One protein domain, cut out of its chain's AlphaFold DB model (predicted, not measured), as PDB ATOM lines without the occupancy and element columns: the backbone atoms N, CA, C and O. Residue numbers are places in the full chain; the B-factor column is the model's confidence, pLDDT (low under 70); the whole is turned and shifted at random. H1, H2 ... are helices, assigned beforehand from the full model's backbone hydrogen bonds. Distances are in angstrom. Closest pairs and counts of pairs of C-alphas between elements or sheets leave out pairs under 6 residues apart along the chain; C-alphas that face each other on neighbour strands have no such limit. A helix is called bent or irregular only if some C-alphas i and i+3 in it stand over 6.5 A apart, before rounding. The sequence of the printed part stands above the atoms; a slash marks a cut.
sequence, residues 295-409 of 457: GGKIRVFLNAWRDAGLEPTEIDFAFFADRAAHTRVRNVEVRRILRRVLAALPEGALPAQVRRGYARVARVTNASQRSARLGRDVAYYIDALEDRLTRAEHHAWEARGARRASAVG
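This is residues 295 to 409 of the 457 residues of an uncharacterized protein of Pararhodobacter aggregans (UniProt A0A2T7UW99). A rounded, all-helix body is built round H4, which lies in the core side by side with H2 and H5 at shallow tilts, the centres of the three making a triangle. H1 and H3 cover one side, H1 packing on H2 and H3 on H4; on the other side H7 crosses H5 and H6 packs on H4, while the last link folds back to bring H8 near H2 and H6. The printed part has 115 residues with eight named helices, H1 to H8 in chain order, and no named strand. It is compact, with a radius of gyration of the C-alphas of 13.2 A and spans of 34 by 30 by 27 A.

H1, residues 295 to 307, touches H2, residues 314 to 326, with residues 297 to 302 alone, closest at the C-alphas of Lys 297 and Ala 324, 5.5 A, at a steep tilt of 47 degrees, opposite ways. H1 also touches H3, residues 331 to 342, with residues 300 to 305 alone; the closest C-alphas, Ala 304 and Arg 335, are 5.8 A apart. H4, residues 351 to 361, is the hub, touching four helices. It touches H3 at a steep tilt of 64 degrees, closest at the C-alphas of Val 341 and Gly 357, 5.6 A. H2 and H4 only just touch, with 3 pairs of C-alphas within 8 A, closest at Asp 316 and Arg 355, 7.4 A. H4 and H5, residues 367 to 378, form a helical hairpin at 3 degrees, closest at the C-alphas of Ala 359 and Asp 377, 6.5 A. H2, H4 and H5 form a bundle, three helices at shallow tilts. H6, residues 382 to 388, touches H4 at a steep tilt of 68 degrees, only just short of about perpendicular, closest at the C-alphas of Ala 352 and Ala 384, 6.4 A. H7, residues 391 to 398, touches H5 about perpendicular at 77 degrees; the C-alphas of Gly 375 and Trp 397 are closest, 3.8 A. H8, residues 405 to 408, is close to but not clearly touching H2, with the C-alphas of Ile 315 and Ala 405 closest, 6.5 A. Every O i to N i+4 pair is within hydrogen-bond range in H1, H3, H4 and H7; H2 has 8 of 9, H5 6 of 8, H6 1 of 3 beside 2 of 4 O i to N i+3 pairs, and H8 is too short for such a pair.

H1 begins at C-alpha 295 (27.246, 17.002, -52.422) and is 18.1 A long; H2 is 19.0 A, H3 16.4 A, H4 15.8 A and H5 17.6 A. H5 and H6 are irregular: C-alphas 368 and 371 are 7.0 A apart, C-alphas 384 and 387 8.4 A. H8 ends at C-alpha 408 (23.192, 3.772, -37.272).

The two C-alphas farthest apart, Gly 296 and Asp 387, are 34.6 A apart. The printed part has no cut and no long link, and no printed residue is under 70 in pLDDT.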
ATOM      1  N   GLY A 295      25.899  16.636 -52.872       94.88
ATOM      2  CA  GLY A 295      27.246  17.002 -52.422       94.88
ATOM      3  C   GLY A 295      27.451  18.519 -52.327       94.88
ATOM      4  O   GLY A 295      27.936  19.032 -51.314       94.88
ATOM      5  N   GLY A 296      26.993  19.267 -53.334       95.75
ATOM      6  CA  GLY A 296      27.008  20.732 -53.317       95.75
ATOM      7  C   GLY A 296      26.191  21.335 -52.170       95.75
ATOM      8  O   GLY A 296      26.662  22.248 -51.486       95.75
ATOM      9  N   LYS A 297      24.989  20.802 -51.923       95.75
ATOM     10  CA  LYS A 297      24.084  21.251 -50.852       95.75
ATOM     11  C   LYS A 297      24.645  20.947 -49.458       95.75
ATOM     12  O   LYS A 297      24.628  21.825 -48.596       95.75
ATOM     13  N   ILE A 298      25.174  19.741 -49.243       97.12
ATOM     14  CA  ILE A 298      25.771  19.320 -47.965       97.12
ATOM     15  C   ILE A 298      26.979  20.203 -47.644       97.12
ATOM     16  O   ILE A 298      27.081  20.721 -46.532       97.12
ATOM     17  N   ARG A 299      27.844  20.480 -48.631       97.19
ATOM     18  CA  ARG A 299      28.974  21.407 -48.462       97.19
ATOM     19  C   ARG A 299      28.529  22.801 -48.021       97.19
ATOM     20  O   ARG A 299      29.180  23.400 -47.170       97.19
ATOM     21  N   VAL A 300      27.423  23.319 -48.562       97.31
ATOM     22  CA  VAL A 300      26.873  24.618 -48.137       97.31
ATOM     23  C   VAL A 300      26.470  24.598 -46.659       97.31
ATOM     24  O   VAL A 300      26.776  25.555 -45.951       97.31
ATOM     25  N   PHE A 301      25.827  23.530 -46.182       97.62
ATOM     26  CA  PHE A 301      25.484  23.395 -44.764       97.62
ATOM     27  C   PHE A 301      26.719  23.315 -43.867       97.62
ATOM     28  O   PHE A 301      26.830  24.099 -42.924       97.62
ATOM     29  N   LEU A 302      27.656  22.417 -44.188       97.69
ATOM     30  CA  LEU A 302      28.876  22.211 -43.403       97.69
ATOM     31  C   LEU A 302      29.695  23.500 -43.290       97.69
ATOM     32  O   LEU A 302      30.119  23.870 -42.198       97.69
ATOM     33  N   ASN A 303      29.871  24.222 -44.400       97.31
ATOM     34  CA  ASN A 303      30.588  25.494 -44.391       97.31
ATOM     35  C   ASN A 303      29.848  26.546 -43.562       97.31
ATOM     36  O   ASN A 303      30.476  27.234 -42.769       97.31
ATOM     37  N   ALA A 304      28.517  26.637 -43.677       97.31
ATOM     38  CA  ALA A 304      27.744  27.585 -42.879       97.31
ATOM     39  C   ALA A 304      27.838  27.315 -41.366       97.31
ATOM     40  O   ALA A 304      27.841  28.276 -40.601       97.31
ATOM     41  N   TRP A 305      27.927  26.049 -40.940       97.12
ATOM     42  CA  TRP A 305      28.173  25.690 -39.536       97.12
ATOM     43  C   TRP A 305      29.555  26.149 -39.069       97.12
ATOM     44  O   TRP A 305      29.651  26.852 -38.064       97.12
ATOM     45  N   ARG A 306      30.603  25.818 -39.834       97.06
ATOM     46  CA  ARG A 306      31.985  26.210 -39.517       97.06
ATOM     47  C   ARG A 306      32.155  27.726 -39.461       97.06
ATOM     48  O   ARG A 306      32.729  28.247 -38.512       97.06
ATOM     49  N   ASP A 307      31.570  28.446 -40.417       96.88
ATOM     50  CA  ASP A 307      31.580  29.915 -40.454       96.88
ATOM     51  C   ASP A 307      30.877  30.551 -39.242       96.88
ATOM     52  O   ASP A 307      31.105  31.720 -38.934       96.88
ATOM     53  N   ALA A 308      29.997  29.806 -38.570       95.31
ATOM     54  CA  ALA A 308      29.317  30.234 -37.354       95.31
ATOM     55  C   ALA A 308      30.041  29.803 -36.064       95.31
ATOM     56  O   ALA A 308      29.488  29.984 -34.981       95.31
ATOM     57  N   GLY A 309      31.254  29.247 -36.169       95.12
ATOM     58  CA  GLY A 309      32.061  28.800 -35.032       95.12
ATOM     59  C   GLY A 309      31.644  27.449 -34.448       95.12
ATOM     60  O   GLY A 309      32.027  27.135 -33.326       95.12
ATOM     61  N   LEU A 310      30.846  26.660 -35.176       96.19
ATOM     62  CA  LEU A 310      30.450  25.310 -34.775       96.19
ATOM     63  C   LEU A 310      31.345  24.270 -35.453       96.19
ATOM     64  O   LEU A 310      31.655  24.412 -36.636       96.19
ATOM     65  N   GLU A 311      31.665  23.184 -34.748       96.50
ATOM     66  CA  GLU A 311      32.273  21.995 -35.352       96.50
ATOM     67  C   GLU A 311      31.163  21.007 -35.750       96.50
ATOM     68  O   GLU A 311      30.456  20.517 -34.865       96.50
ATOM     69  N   PRO A 312      30.941  20.732 -37.051       97.81
ATOM     70  CA  PRO A 312      29.925  19.770 -37.470       97.81
ATOM     71  C   PRO A 312      30.242  18.356 -36.969       97.81
ATOM     72  O   PRO A 312      31.378  17.904 -37.091       97.81
ATOM     73  N   THR A 313      29.232  17.632 -36.489       98.38
ATOM     74  CA  THR A 313      29.349  16.232 -36.035       98.38
ATOM     75  C   THR A 313      28.916  15.218 -37.103       98.38
ATOM     76  O   THR A 313      28.349  15.583 -38.139       98.38
ATOM     77  N   GLU A 314      29.115  13.915 -36.865       98.44
ATOM     78  CA  GLU A 314      28.547  12.865 -37.733       98.44
ATOM     79  C   GLU A 314      27.016  12.980 -37.867       98.44
ATOM     80  O   GLU A 314      26.460  12.755 -38.946       98.44
ATOM     81  N   ILE A 315      26.321  13.350 -36.784       98.62
ATOM     82  CA  ILE A 315      24.862  13.523 -36.801       98.62
ATOM     83  C   ILE A 315      24.474  14.788 -37.578       98.62
ATOM     84  O   ILE A 315      23.489  14.757 -38.316       98.62
ATOM     85  N   ASP A 316      25.247  15.878 -37.479       98.62
ATOM     86  CA  ASP A 316      25.041  17.061 -38.327       98.62
ATOM     87  C   ASP A 316      25.198  16.717 -39.810       98.62
ATOM     88  O   ASP A 316      24.358  17.101 -40.623       98.62
ATOM     89  N   PHE A 317      26.226  15.940 -40.165       98.06
ATOM     90  CA  PHE A 317      26.428  15.472 -41.534       98.06
ATOM     91  C   PHE A 317      25.211  14.700 -42.059       98.06
ATOM     92  O   PHE A 317      24.702  15.013 -43.138       98.06
ATOM     93  N   ALA A 318      24.701  13.739 -41.285       97.81
ATOM     94  CA  ALA A 318      23.524  12.959 -41.660       97.81
ATOM     95  C   ALA A 318      22.250  13.820 -41.744       97.81
ATOM     96  O   ALA A 318      21.479  13.704 -42.699       97.81
ATOM     97  N   PHE A 319      22.066  14.752 -40.804       97.88
ATOM     98  CA  PHE A 319      20.980  15.732 -40.837       97.88
ATOM     99  C   PHE A 319      21.030  16.592 -42.110       97.88
ATOM    100  O   PHE A 319      20.001  16.827 -42.749       97.88
ATOM    101  N   PHE A 320      22.219  17.041 -42.520       97.38
ATOM    102  CA  PHE A 320      22.402  17.825 -43.740       97.38
ATOM    103  C   PHE A 320      22.210  17.006 -45.009       97.38
ATOM    104  O   PHE A 320      21.614  17.526 -45.948       97.38
ATOM    105  N   ALA A 321      22.661  15.752 -45.044       95.38
ATOM    106  CA  ALA A 321      22.416  14.845 -46.163       95.38
ATOM    107  C   ALA A 321      20.912  14.622 -46.376       95.38
ATOM    108  O   ALA A 321      20.392  14.811 -47.475       95.38
ATOM    109  N   ASP A 322      20.182  14.351 -45.298       94.94
ATOM    110  CA  ASP A 322      18.735  14.167 -45.339       94.94
ATOM    111  C   ASP A 322      17.981  15.455 -45.715       94.94
ATOM    112  O   ASP A 322      16.997  15.431 -46.455       94.94
ATOM    113  N   ARG A 323      18.459  16.625 -45.279       94.00
ATOM    114  CA  ARG A 323      17.912  17.912 -45.733       94.00
ATOM    115  C   ARG A 323      18.264  18.216 -47.192       94.00
ATOM    116  O   ARG A 323      17.417  18.776 -47.891       94.00
ATOM    117  N   ALA A 324      19.459  17.865 -47.658       92.69
ATOM    118  CA  ALA A 324      19.916  18.083 -49.031       92.69
ATOM    119  C   ALA A 324      19.055  17.317 -50.047       92.69
ATOM    120  O   ALA A 324      18.634  17.915 -51.042       92.69
ATOM    121  N   ALA A 325      18.693  16.072 -49.733       88.31
ATOM    122  CA  ALA A 325      17.823  15.254 -50.577       88.31
ATOM    123  C   ALA A 325      16.406  15.853 -50.757       88.31
ATOM    124  O   ALA A 325      15.785  15.681 -51.799       88.31
ATOM    125  N   HIS A 326      15.895  16.631 -49.790       81.75
ATOM    126  CA  HIS A 326      14.491  17.099 -49.793       81.75
ATOM    127  C   HIS A 326      14.301  18.595 -50.003       81.75
ATOM    128  O   HIS A 326      13.168  19.060 -50.163       81.75
ATOM    129  N   THR A 327      15.368  19.386 -49.914       81.19
ATOM    130  CA  THR A 327      15.247  20.841 -49.900       81.19
ATOM    131  C   THR A 327      16.217  21.501 -50.857       81.19
ATOM    132  O   THR A 327      17.343  21.059 -51.077       81.19
ATOM    133  N   ARG A 328      15.771  22.622 -51.426       83.12
ATOM    134  CA  ARG A 328      16.679  23.546 -52.099       83.12
ATOM    135  C   ARG A 328      17.476  24.285 -51.037       83.12
ATOM    136  O   ARG A 328      16.895  24.826 -50.099       83.12
ATOM    137  N   VAL A 329      18.786  24.354 -51.227       87.38
ATOM    138  CA  VAL A 329      19.701  24.967 -50.266       87.38
ATOM    139  C   VAL A 329      20.275  26.241 -50.864       87.38
ATOM    140  O   VAL A 329      20.861  26.226 -51.942       87.38
ATOM    141  N   ARG A 330      20.103  27.364 -50.162       90.75
ATOM    142  CA  ARG A 330      20.729  28.646 -50.510       90.75
ATOM    143  C   ARG A 330      21.599  29.093 -49.350       90.75
ATOM    144  O   ARG A 330      21.086  29.279 -48.250       90.75
ATOM    145  N   ASN A 331      22.884  29.328 -49.601       91.94
ATOM    146  CA  ASN A 331      23.852  29.689 -48.557       91.94
ATOM    147  C   ASN A 331      23.378  30.882 -47.698       91.94
ATOM    148  O   ASN A 331      23.344  30.803 -46.470       91.94
ATOM    149  N   VAL A 332      22.896  31.954 -48.340       94.44
ATOM    150  CA  VAL A 332      22.375  33.150 -47.648       94.44
ATOM    151  C   VAL A 332      21.238  32.806 -46.680       94.44
ATOM    152  O   VAL A 332      21.163  33.356 -45.580       94.44
ATOM    153  N   GLU A 333      20.357  31.883 -47.066       94.50
ATOM    154  CA  GLU A 333      19.241  31.455 -46.229       94.50
ATOM    155  C   GLU A 333      19.708  30.595 -45.054       94.50
ATOM    156  O   GLU A 333      19.316  30.883 -43.922       94.50
ATOM    157  N   VAL A 334      20.588  29.619 -45.297       96.25
ATOM    158  CA  VAL A 334      21.170  28.772 -44.242       96.25
ATOM    159  C   VAL A 334      21.847  29.641 -43.181       96.25
ATOM    160  O   VAL A 334      21.497  29.557 -42.005       96.25
ATOM    161  N   ARG A 335      22.732  30.561 -43.590       97.38
ATOM    162  CA  ARG A 335      23.438  31.472 -42.671       97.38
ATOM    163  C   ARG A 335      22.494  32.411 -41.922       97.38
ATOM    164  O   ARG A 335      22.717  32.722 -40.756       97.38
ATOM    165  N   ARG A 336      21.432  32.903 -42.570       97.25
ATOM    166  CA  ARG A 336      20.411  33.744 -41.917       97.25
ATOM    167  C   ARG A 336      19.667  32.970 -40.830       97.25
ATOM    168  O   ARG A 336      19.459  33.509 -39.746       97.25
ATOM    169  N   ILE A 337      19.257  31.738 -41.124       97.19
ATOM    170  CA  ILE A 337      18.566  30.877 -40.161       97.19
ATOM    171  C   ILE A 337      19.496  30.549 -38.997       97.19
ATOM    172  O   ILE A 337      19.109  30.749 -37.850       97.19
ATOM    173  N   LEU A 338      20.725  30.125 -39.287       97.44
ATOM    174  CA  LEU A 338      21.695  29.744 -38.269       97.44
ATOM    175  C   LEU A 338      22.009  30.897 -37.308       97.44
ATOM    176  O   LEU A 338      21.918  30.711 -36.101       97.44
ATOM    177  N   ARG A 339      22.243  32.117 -37.816       96.88
ATOM    178  CA  ARG A 339      22.427  33.310 -36.964       96.88
ATOM    179  C   ARG A 339      21.249  33.550 -36.020       96.88
ATOM    180  O   ARG A 339      21.456  33.853 -34.851       96.88
ATOM    181  N   ARG A 340      20.012  33.404 -36.510       97.56
ATOM    182  CA  ARG A 340      18.806  33.557 -35.680       97.56
ATOM    183  C   ARG A 340      18.720  32.481 -34.597       97.56
ATOM    184  O   ARG A 340      18.272  32.780 -33.498       97.56
ATOM    185  N   VAL A 341      19.093  31.245 -34.925       97.88
ATOM    186  CA  VAL A 341      19.080  30.121 -33.982       97.88
ATOM    187  C   VAL A 341      20.117  30.335 -32.888       97.88
ATOM    188  O   VAL A 341      19.762  30.282 -31.717       97.88
ATOM    189  N   LEU A 342      21.359  30.644 -33.260       97.38
ATOM    190  CA  LEU A 342      22.447  30.846 -32.303       97.38
ATOM    191  C   LEU A 342      22.204  32.051 -31.391       97.38
ATOM    192  O   LEU A 342      22.461  31.958 -30.201       97.38
ATOM    193  N   ALA A 343      21.608  33.136 -31.899       96.75
ATOM    194  CA  ALA A 343      21.235  34.285 -31.070       96.75
ATOM    195  C   ALA A 343      20.154  33.976 -30.012       96.75
ATOM    196  O   ALA A 343      19.972  34.754 -29.080       96.75
ATOM    197  N   ALA A 344      19.402  32.881 -30.174       96.75
ATOM    198  CA  ALA A 344      18.340  32.470 -29.257       96.75
ATOM    199  C   ALA A 344      18.753  31.319 -28.324       96.75
ATOM    200  O   ALA A 344      17.973  30.938 -27.449       96.75
ATOM    201  N   LEU A 345      19.932  30.732 -28.533       96.44
ATOM    202  CA  LEU A 345      20.459  29.643 -27.721       96.44
ATOM    203  C   LEU A 345      21.486  30.185 -26.717       96.44
ATOM    204  O   LEU A 345      22.171  31.162 -27.019       96.44
ATOM    205  N   PRO A 346      21.600  29.576 -25.525       93.69
ATOM    206  CA  PRO A 346      22.679  29.908 -24.607       93.69
ATOM    207  C   PRO A 346      24.034  29.515 -25.207       93.69
ATOM    208  O   PRO A 346      24.125  28.621 -26.054       93.69
ATOM    209  N   GLU A 347      25.093  30.160 -24.730       89.31
ATOM    210  CA  GLU A 347      26.461  29.750 -25.031       89.31
ATOM    211  C   GLU A 347      26.691  28.291 -24.596       89.31
ATOM    212  O   GLU A 347      26.172  27.850 -23.568       89.31
ATOM    213  N   GLY A 348      27.418  27.518 -25.407       87.56
ATOM    214  CA  GLY A 348      27.653  26.092 -25.148       87.56
ATOM    215  C   GLY A 348      26.444  25.178 -25.393       87.56
ATOM    216  O   GLY A 348      26.420  24.057 -24.888       87.56
ATOM    217  N   ALA A 349      25.432  25.629 -26.144       94.75
ATOM    218  CA  ALA A 349      24.307  24.780 -26.530       94.75
ATOM    219  C   ALA A 349      24.768  23.482 -27.218       94.75
ATOM    220  O   ALA A 349      25.663  23.486 -28.064       94.75
ATOM    221  N   LEU A 350      24.106  22.372 -26.886       96.62
ATOM    222  CA  LEU A 350      24.396  21.061 -27.465       96.62
ATOM    223  C   LEU A 350      24.152  21.074 -28.986       96.62
ATOM    224  O   LEU A 350      23.177  21.698 -29.429       96.62
ATOM    225  N   PRO A 351      24.915  20.306 -29.788       97.88
ATOM    226  CA  PRO A 351      24.678  20.180 -31.230       97.88
ATOM    227  C   PRO A 351      23.215  19.846 -31.577       97.88
ATOM    228  O   PRO A 351      22.595  20.485 -32.432       97.88
ATOM    229  N   ALA A 352      22.593  18.941 -30.816       98.19
ATOM    230  CA  ALA A 352      21.179  18.594 -30.950       98.19
ATOM    231  C   ALA A 352      20.218  19.791 -30.767       98.19
ATOM    232  O   ALA A 352      19.193  19.877 -31.451       98.19
ATOM    233  N   GLN A 353      20.534  20.746 -29.881       98.31
ATOM    234  CA  GLN A 353      19.730  21.961 -29.691       98.31
ATOM    235  C   GLN A 353      19.842  22.893 -30.898       98.31
ATOM    236  O   GLN A 353      18.829  23.455 -31.326       98.31
ATOM    237  N   VAL A 354      21.038  23.006 -31.488       98.31
ATOM    238  CA  VAL A 354      21.256  23.769 -32.723       98.31
ATOM    239  C   VAL A 354      20.474  23.143 -33.879       98.31
ATOM    240  O   VAL A 354      19.714  23.852 -34.544       98.31
ATOM    241  N   ARG A 355      20.557  21.817 -34.073       98.38
ATOM    242  CA  ARG A 355      19.778  21.095 -35.099       98.38
ATOM    243  C   ARG A 355      18.274  21.291 -34.926       98.38
ATOM    244  O   ARG A 355      17.594  21.663 -35.884       98.38
ATOM    245  N   ARG A 356      17.746  21.129 -33.707       98.25
ATOM    246  CA  ARG A 356      16.322  21.365 -33.404       98.25
ATOM    247  C   ARG A 356      15.911  22.811 -33.685       98.25
ATOM    248  O   ARG A 356      14.865  23.051 -34.293       98.25
ATOM    249  N   GLY A 357      16.726  23.780 -33.267       97.88
ATOM    250  CA  GLY A 357      16.503  25.202 -33.534       97.88
ATOM    251  C   GLY A 357      16.459  25.501 -35.033       97.88
ATOM    252  O   GLY A 357      15.509  26.125 -35.513       97.88
ATOM    253  N   TYR A 358      17.432  24.982 -35.786       97.69
ATOM    254  CA  TYR A 358      17.480  25.096 -37.240       97.69
ATOM    255  C   TYR A 358      16.243  24.475 -37.887       97.69
ATOM    256  O   TYR A 358      15.557  25.144 -38.661       97.69
ATOM    257  N   ALA A 359      15.897  23.237 -37.524       96.44
ATOM    258  CA  ALA A 359      14.771  22.510 -38.100       96.44
ATOM    259  C   ALA A 359      13.432  23.250 -37.937       96.44
ATOM    260  O   ALA A 359      12.630  23.309 -38.873       96.44
ATOM    261  N   ARG A 360      13.217  23.886 -36.778       94.88
ATOM    262  CA  ARG A 360      12.005  24.662 -36.463       94.88
ATOM    263  C   ARG A 360      11.837  25.920 -37.306       94.88
ATOM    264  O   ARG A 360      10.694  26.325 -37.552       94.88
ATOM    265  N   VAL A 361      12.943  26.542 -37.711       94.88
ATOM    266  CA  VAL A 361      12.955  27.771 -38.519       94.88
ATOM    267  C   VAL A 361      12.992  27.439 -40.013       94.88
ATOM    268  O   VAL A 361      12.262  28.054 -40.790       94.88
ATOM    269  N   ALA A 362      13.773  26.435 -40.414       92.62
ATOM    270  CA  ALA A 362      13.910  25.947 -41.784       92.62
ATOM    271  C   ALA A 362      12.728  25.050 -42.199       92.62
ATOM    272  O   ALA A 362      12.902  23.878 -42.549       92.62
ATOM    273  N   ARG A 363      11.504  25.579 -42.125       85.00
ATOM    274  CA  ARG A 363      10.282  24.837 -42.463       85.00
ATOM    275  C   ARG A 363      10.132  24.683 -43.973       85.00
ATOM    276  O   ARG A 363      10.338  25.633 -44.724       85.00
ATOM    277  N   VAL A 364       9.668  23.513 -44.407       84.31
ATOM    278  CA  VAL A 364       9.217  23.320 -45.791       84.31
ATOM    279  C   VAL A 364       7.983  24.182 -46.073       84.31
ATOM    280  O   VAL A 364       7.093  24.343 -45.227       84.31
ATOM    281  N   THR A 365       7.935  24.759 -47.272       78.50
ATOM    282  CA  THR A 365       6.861  25.672 -47.687       78.50
ATOM    283  C   THR A 365       5.524  24.942 -47.788       78.50
ATOM    284  O   THR A 365       4.506  25.455 -47.317       78.50
ATOM    285  N   ASN A 366       5.537  23.714 -48.317       77.94
ATOM    286  CA  ASN A 366       4.364  22.863 -48.449       77.94
ATOM    287  C   ASN A 366       3.854  22.384 -47.079       77.94
ATOM    288  O   ASN A 366       4.511  21.600 -46.395       77.94
ATOM    289  N   ALA A 367       2.661  22.844 -46.690       80.75
ATOM    290  CA  ALA A 367       2.069  22.551 -45.390       80.75
ATOM    291  C   ALA A 367       1.864  21.048 -45.139       80.75
ATOM    292  O   ALA A 367       2.132  20.593 -44.028       80.75
ATOM    293  N   SER A 368       1.480  20.271 -46.160       77.75
ATOM    294  CA  SER A 368       1.237  18.828 -46.009       77.75
ATOM    295  C   SER A 368       2.511  18.024 -45.733       77.75
ATOM    296  O   SER A 368       2.442  16.946 -45.154       77.75
ATOM    297  N   GLN A 369       3.685  18.558 -46.086       84.19
ATOM    298  CA  GLN A 369       4.977  17.907 -45.853       84.19
ATOM    299  C   GLN A 369       5.619  18.303 -44.517       84.19
ATOM    300  O   GLN A 369       6.616  17.704 -44.121       84.19
ATOM    301  N   ARG A 370       5.070  19.292 -43.795       89.19
ATOM    302  CA  ARG A 370       5.690  19.812 -42.562       89.19
ATOM    303  C   ARG A 370       5.803  18.757 -41.468       89.19
ATOM    304  O   ARG A 370       6.861  18.666 -40.858       89.19
ATOM    305  N   SER A 371       4.750  17.967 -41.244       91.00
ATOM    306  CA  SER A 371       4.768  16.909 -40.223       91.00
ATOM    307  C   SER A 371       5.767  15.805 -40.583       91.00
ATOM    308  O   SER A 371       6.626  15.458 -39.779       91.00
ATOM    309  N   ALA A 372       5.748  15.336 -41.836       90.88
ATOM    310  CA  ALA A 372       6.689  14.319 -42.308       90.88
ATOM    311  C   ALA A 372       8.154  14.783 -42.210       90.88
ATOM    312  O   ALA A 372       9.012  14.029 -41.756       90.88
ATOM    313  N   ARG A 373       8.435  16.040 -42.583       94.50
ATOM    314  CA  ARG A 373       9.762  16.654 -42.443       94.50
ATOM    315  C   ARG A 373      10.184  16.762 -40.978       94.50
ATOM    316  O   ARG A 373      11.309  16.395 -40.659       94.50
ATOM    317  N   LEU A 374       9.281  17.209 -40.101       95.62
ATOM    318  CA  LEU A 374       9.544  17.302 -38.665       95.62
ATOM    319  C   LEU A 374       9.919  15.938 -38.079       95.62
ATOM    320  O   LEU A 374      10.921  15.845 -37.384       95.62
ATOM    321  N   GLY A 375       9.169  14.880 -38.400       95.69
ATOM    322  CA  GLY A 375       9.452  13.535 -37.896       95.69
ATOM    323  C   GLY A 375      10.838  13.016 -38.284       95.69
ATOM    324  O   GLY A 375      11.519  12.409 -37.463       95.69
ATOM    325  N   ARG A 376      11.294  13.325 -39.505       96.06
ATOM    326  CA  ARG A 376      12.667  13.030 -39.946       96.06
ATOM    327  C   ARG A 376      13.706  13.858 -39.201       96.06
ATOM    328  O   ARG A 376      14.729  13.321 -38.807       96.06
ATOM    329  N   ASP A 377      13.453  15.151 -38.994       97.69
ATOM    330  CA  ASP A 377      14.385  16.019 -38.264       97.69
ATOM    331  C   ASP A 377      14.602  15.546 -36.826       97.69
ATOM    332  O   ASP A 377      15.736  15.554 -36.352       97.69
ATOM    333  N   VAL A 378      13.530  15.103 -36.160       98.25
ATOM    334  CA  VAL A 378      13.587  14.592 -34.783       98.25
ATOM    335  C   VAL A 378      14.567  13.432 -34.647       98.25
ATOM    336  O   VAL A 378      15.291  13.395 -33.656       98.25
ATOM    337  N   ALA A 379      14.686  12.558 -35.649       97.44
ATOM    338  CA  ALA A 379      15.630  11.438 -35.619       97.44
ATOM    339  C   ALA A 379      17.095  11.864 -35.391       97.44
ATOM    340  O   ALA A 379      17.887  11.070 -34.890       97.44
ATOM    341  N   TYR A 380      17.446  13.116 -35.709       98.38
ATOM    342  CA  TYR A 380      18.799  13.667 -35.575       98.38
ATOM    343  C   TYR A 380      19.032  14.452 -34.276       98.38
ATOM    344  O   TYR A 380      20.133  14.947 -34.040       98.38
ATOM    345  N   TYR A 381      18.023  14.630 -33.425       98.31
ATOM    346  CA  TYR A 381      18.206  15.302 -32.132       98.31
ATOM    347  C   TYR A 381      17.491  14.623 -30.967       98.31
ATOM    348  O   TYR A 381      17.661  15.058 -29.831       98.31
ATOM    349  N   ILE A 382      16.713  13.570 -31.222       97.50
ATOM    350  CA  ILE A 382      16.003  12.835 -30.178       97.50
ATOM    351  C   ILE A 382      16.957  12.184 -29.182       97.50
ATOM    352  O   ILE A 382      16.697  12.270 -27.990       97.50
ATOM    353  N   ASP A 383      18.090  11.647 -29.647       96.19
ATOM    354  CA  ASP A 383      19.067  10.952 -28.797       96.19
ATOM    355  C   ASP A 383      19.541  11.794 -27.600       96.19
ATOM    356  O   ASP A 383      19.854  11.245 -26.550       96.19
ATOM    357  N   ALA A 384      19.551  13.125 -27.732       97.19
ATOM    358  CA  ALA A 384      19.946  14.048 -26.668       97.19
ATOM    359  C   ALA A 384      18.784  14.863 -26.067       97.19
ATOM    360  O   ALA A 384      18.998  15.573 -25.086       97.19
ATOM    361  N   LEU A 385      17.588  14.847 -26.671       97.38
ATOM    362  CA  LEU A 385      16.478  15.757 -26.334       97.38
ATOM    363  C   LEU A 385      15.120  15.059 -26.170       97.38
ATOM    364  O   LEU A 385      14.093  15.739 -26.231       97.38
ATOM    365  N   GLU A 386      15.090  13.737 -26.015       95.06
ATOM    366  CA  GLU A 386      13.870  12.927 -25.903       95.06
ATOM    367  C   GLU A 386      12.903  13.449 -24.829       95.06
ATOM    368  O   GLU A 386      11.739  13.730 -25.116       95.06
ATOM    369  N   ASP A 387      13.424  13.718 -23.633       95.38
ATOM    370  CA  ASP A 387      12.714  14.282 -22.478       95.38
ATOM    371  C   ASP A 387      12.193  15.715 -22.704       95.38
ATOM    372  O   ASP A 387      11.358  16.223 -21.955       95.38
ATOM    373  N   ARG A 388      12.682  16.389 -23.750       96.00
ATOM    374  CA  ARG A 388      12.389  17.793 -24.071       96.00
ATOM    375  C   ARG A 388      11.592  17.948 -25.356       96.00
ATOM    376  O   ARG A 388      11.401  19.090 -25.804       96.00
ATOM    377  N   LEU A 389      11.171  16.857 -25.994       96.56
ATOM    378  CA  LEU A 389      10.338  16.921 -27.187       96.56
ATOM    379  C   LEU A 389       8.955  17.485 -26.855       96.56
ATOM    380  O   LEU A 389       8.338  17.201 -25.835       96.56
ATOM    381  N   THR A 390       8.442  18.311 -27.758       97.31
ATOM    382  CA  THR A 390       7.024  18.681 -27.752       97.31
ATOM    383  C   THR A 390       6.174  17.492 -28.187       97.31
ATOM    384  O   THR A 390       6.626  16.652 -28.966       97.31
ATOM    385  N   ARG A 391       4.894  17.473 -27.797       96.81
ATOM    386  CA  ARG A 391       3.939  16.446 -28.251       96.81
ATOM    387  C   ARG A 391       3.888  16.308 -29.781       96.81
ATOM    388  O   ARG A 391       3.783  15.201 -30.293       96.81
ATOM    389  N   ALA A 392       3.982  17.424 -30.507       95.88
ATOM    390  CA  ALA A 392       3.984  17.422 -31.970       95.88
ATOM    391  C   ALA A 392       5.267  16.813 -32.564       95.88
ATOM    392  O   ALA A 392       5.191  16.114 -33.568       95.88
ATOM    393  N   GLU A 393       6.430  17.065 -31.955       97.44
ATOM    394  CA  GLU A 393       7.696  16.441 -32.365       97.44
ATOM    395  C   GLU A 393       7.669  14.932 -32.112       97.44
ATOM    396  O   GLU A 393       8.003  14.174 -33.017       97.44
ATOM    397  N   HIS A 394       7.208  14.506 -30.933       96.44
ATOM    398  CA  HIS A 394       7.089  13.088 -30.588       96.44
ATOM    399  C   HIS A 394       6.173  12.346 -31.566       96.44
ATOM    400  O   HIS A 394       6.591  11.393 -32.215       96.44
ATOM    401  N   HIS A 395       4.955  12.858 -31.769       95.44
ATOM    402  CA  HIS A 395       3.989  12.241 -32.672       95.44
ATOM    403  C   HIS A 395       4.488  12.184 -34.126       95.44
ATOM    404  O   HIS A 395       4.315  11.177 -34.810       95.44
ATOM    405  N   ALA A 396       5.123  13.257 -34.614       95.50
ATOM    406  CA  ALA A 396       5.683  13.273 -35.962       95.50
ATOM    407  C   ALA A 396       6.819  12.251 -36.124       95.50
ATOM    408  O   ALA A 396       6.932  11.629 -37.179       95.50
ATOM    409  N   TRP A 397       7.653  12.078 -35.100       95.69
ATOM    410  CA  TRP A 397       8.743  11.105 -35.082       95.69
ATOM    411  C   TRP A 397       8.237   9.660 -35.089       95.69
ATOM    412  O   TRP A 397       8.654   8.877 -35.945       95.69
ATOM    413  N   GLU A 398       7.274   9.330 -34.226       93.88
ATOM    414  CA  GLU A 398       6.617   8.016 -34.207       93.88
ATOM    415  C   GLU A 398       5.979   7.696 -35.565       93.88
ATOM    416  O   GLU A 398       6.239   6.646 -36.151       93.88
ATOM    417  N   ALA A 399       5.247   8.655 -36.147       91.81
ATOM    418  CA  ALA A 399       4.631   8.514 -37.470       91.81
ATOM    419  C   ALA A 399       5.648   8.332 -38.617       91.81
ATOM    420  O   ALA A 399       5.276   7.966 -39.735       91.81
ATOM    421  N   ARG A 400       6.937   8.598 -38.370       91.56
ATOM    422  CA  ARG A 400       8.050   8.361 -39.302       91.56
ATOM    423  C   ARG A 400       8.919   7.173 -38.893       91.56
ATOM    424  O   ARG A 400      10.053   7.060 -39.360       91.56
ATOM    425  N   GLY A 401       8.363   6.261 -38.099       91.50
ATOM    426  CA  GLY A 401       8.970   4.985 -37.731       91.50
ATOM    427  C   GLY A 401       9.970   5.086 -36.587       91.50
ATOM    428  O   GLY A 401      10.842   4.235 -36.507       91.50
ATOM    429  N   ALA A 402       9.899   6.140 -35.769       93.56
ATOM    430  CA  ALA A 402      10.651   6.307 -34.524       93.56
ATOM    431  C   ALA A 402      12.165   5.971 -34.605       93.56
ATOM    432  O   ALA A 402      12.763   5.343 -33.732       93.56
ATOM    433  N   ARG A 403      12.806   6.389 -35.702       93.19
ATOM    434  CA  ARG A 403      14.222   6.105 -35.988       93.19
ATOM    435  C   ARG A 403      15.150   7.078 -35.269       93.19
ATOM    436  O   ARG A 403      14.757   8.210 -34.990       93.19
ATOM    437  N   ARG A 404      16.388   6.655 -35.013       95.88
ATOM    438  CA  ARG A 404      17.406   7.436 -34.293       95.88
ATOM    439  C   ARG A 404      18.721   7.461 -35.066       95.88
ATOM    440  O   ARG A 404      19.094   6.459 -35.671       95.88
ATOM    441  N   ALA A 405      19.447   8.576 -35.024       97.25
ATOM    442  CA  ALA A 405      20.790   8.657 -35.598       97.25
ATOM    443  C   ALA A 405      21.773   7.726 -34.865       97.25
ATOM    444  O   ALA A 405      22.588   7.060 -35.503       97.25
ATOM    445  N   SER A 406      21.629   7.578 -33.545       96.06
ATOM    446  CA  SER A 406      22.402   6.614 -32.752       96.06
ATOM    447  C   SER A 406      22.163   5.141 -33.131       96.06
ATOM    448  O   SER A 406      22.990   4.287 -32.795       96.06
ATOM    449  N   ALA A 407      21.062   4.816 -33.828       96.19
ATOM    450  CA  ALA A 407      20.753   3.460 -34.293       96.19
ATOM    451  C   ALA A 407      21.648   3.028 -35.464       96.19
ATOM    452  O   ALA A 407      21.956   1.852 -35.600       96.19
ATOM    453  N   VAL A 408      22.134   3.979 -36.263       97.19
ATOM    454  CA  VAL A 408      23.192   3.772 -37.272       97.19
ATOM    455  C   VAL A 408      24.573   4.152 -36.715       97.19
ATOM    456  O   VAL A 408      25.494   4.509 -37.448       97.19
ATOM    457  N   GLY A 409      24.710   4.131 -35.384       96.50
ATOM    458  CA  GLY A 409      25.957   4.364 -34.662       96.50
ATOM    459  C   GLY A 409      26.520   5.783 -34.763       96.50
ATOM    460  O   GLY A 409      27.683   5.978 -34.415       96.50
TER     461      GLY A 409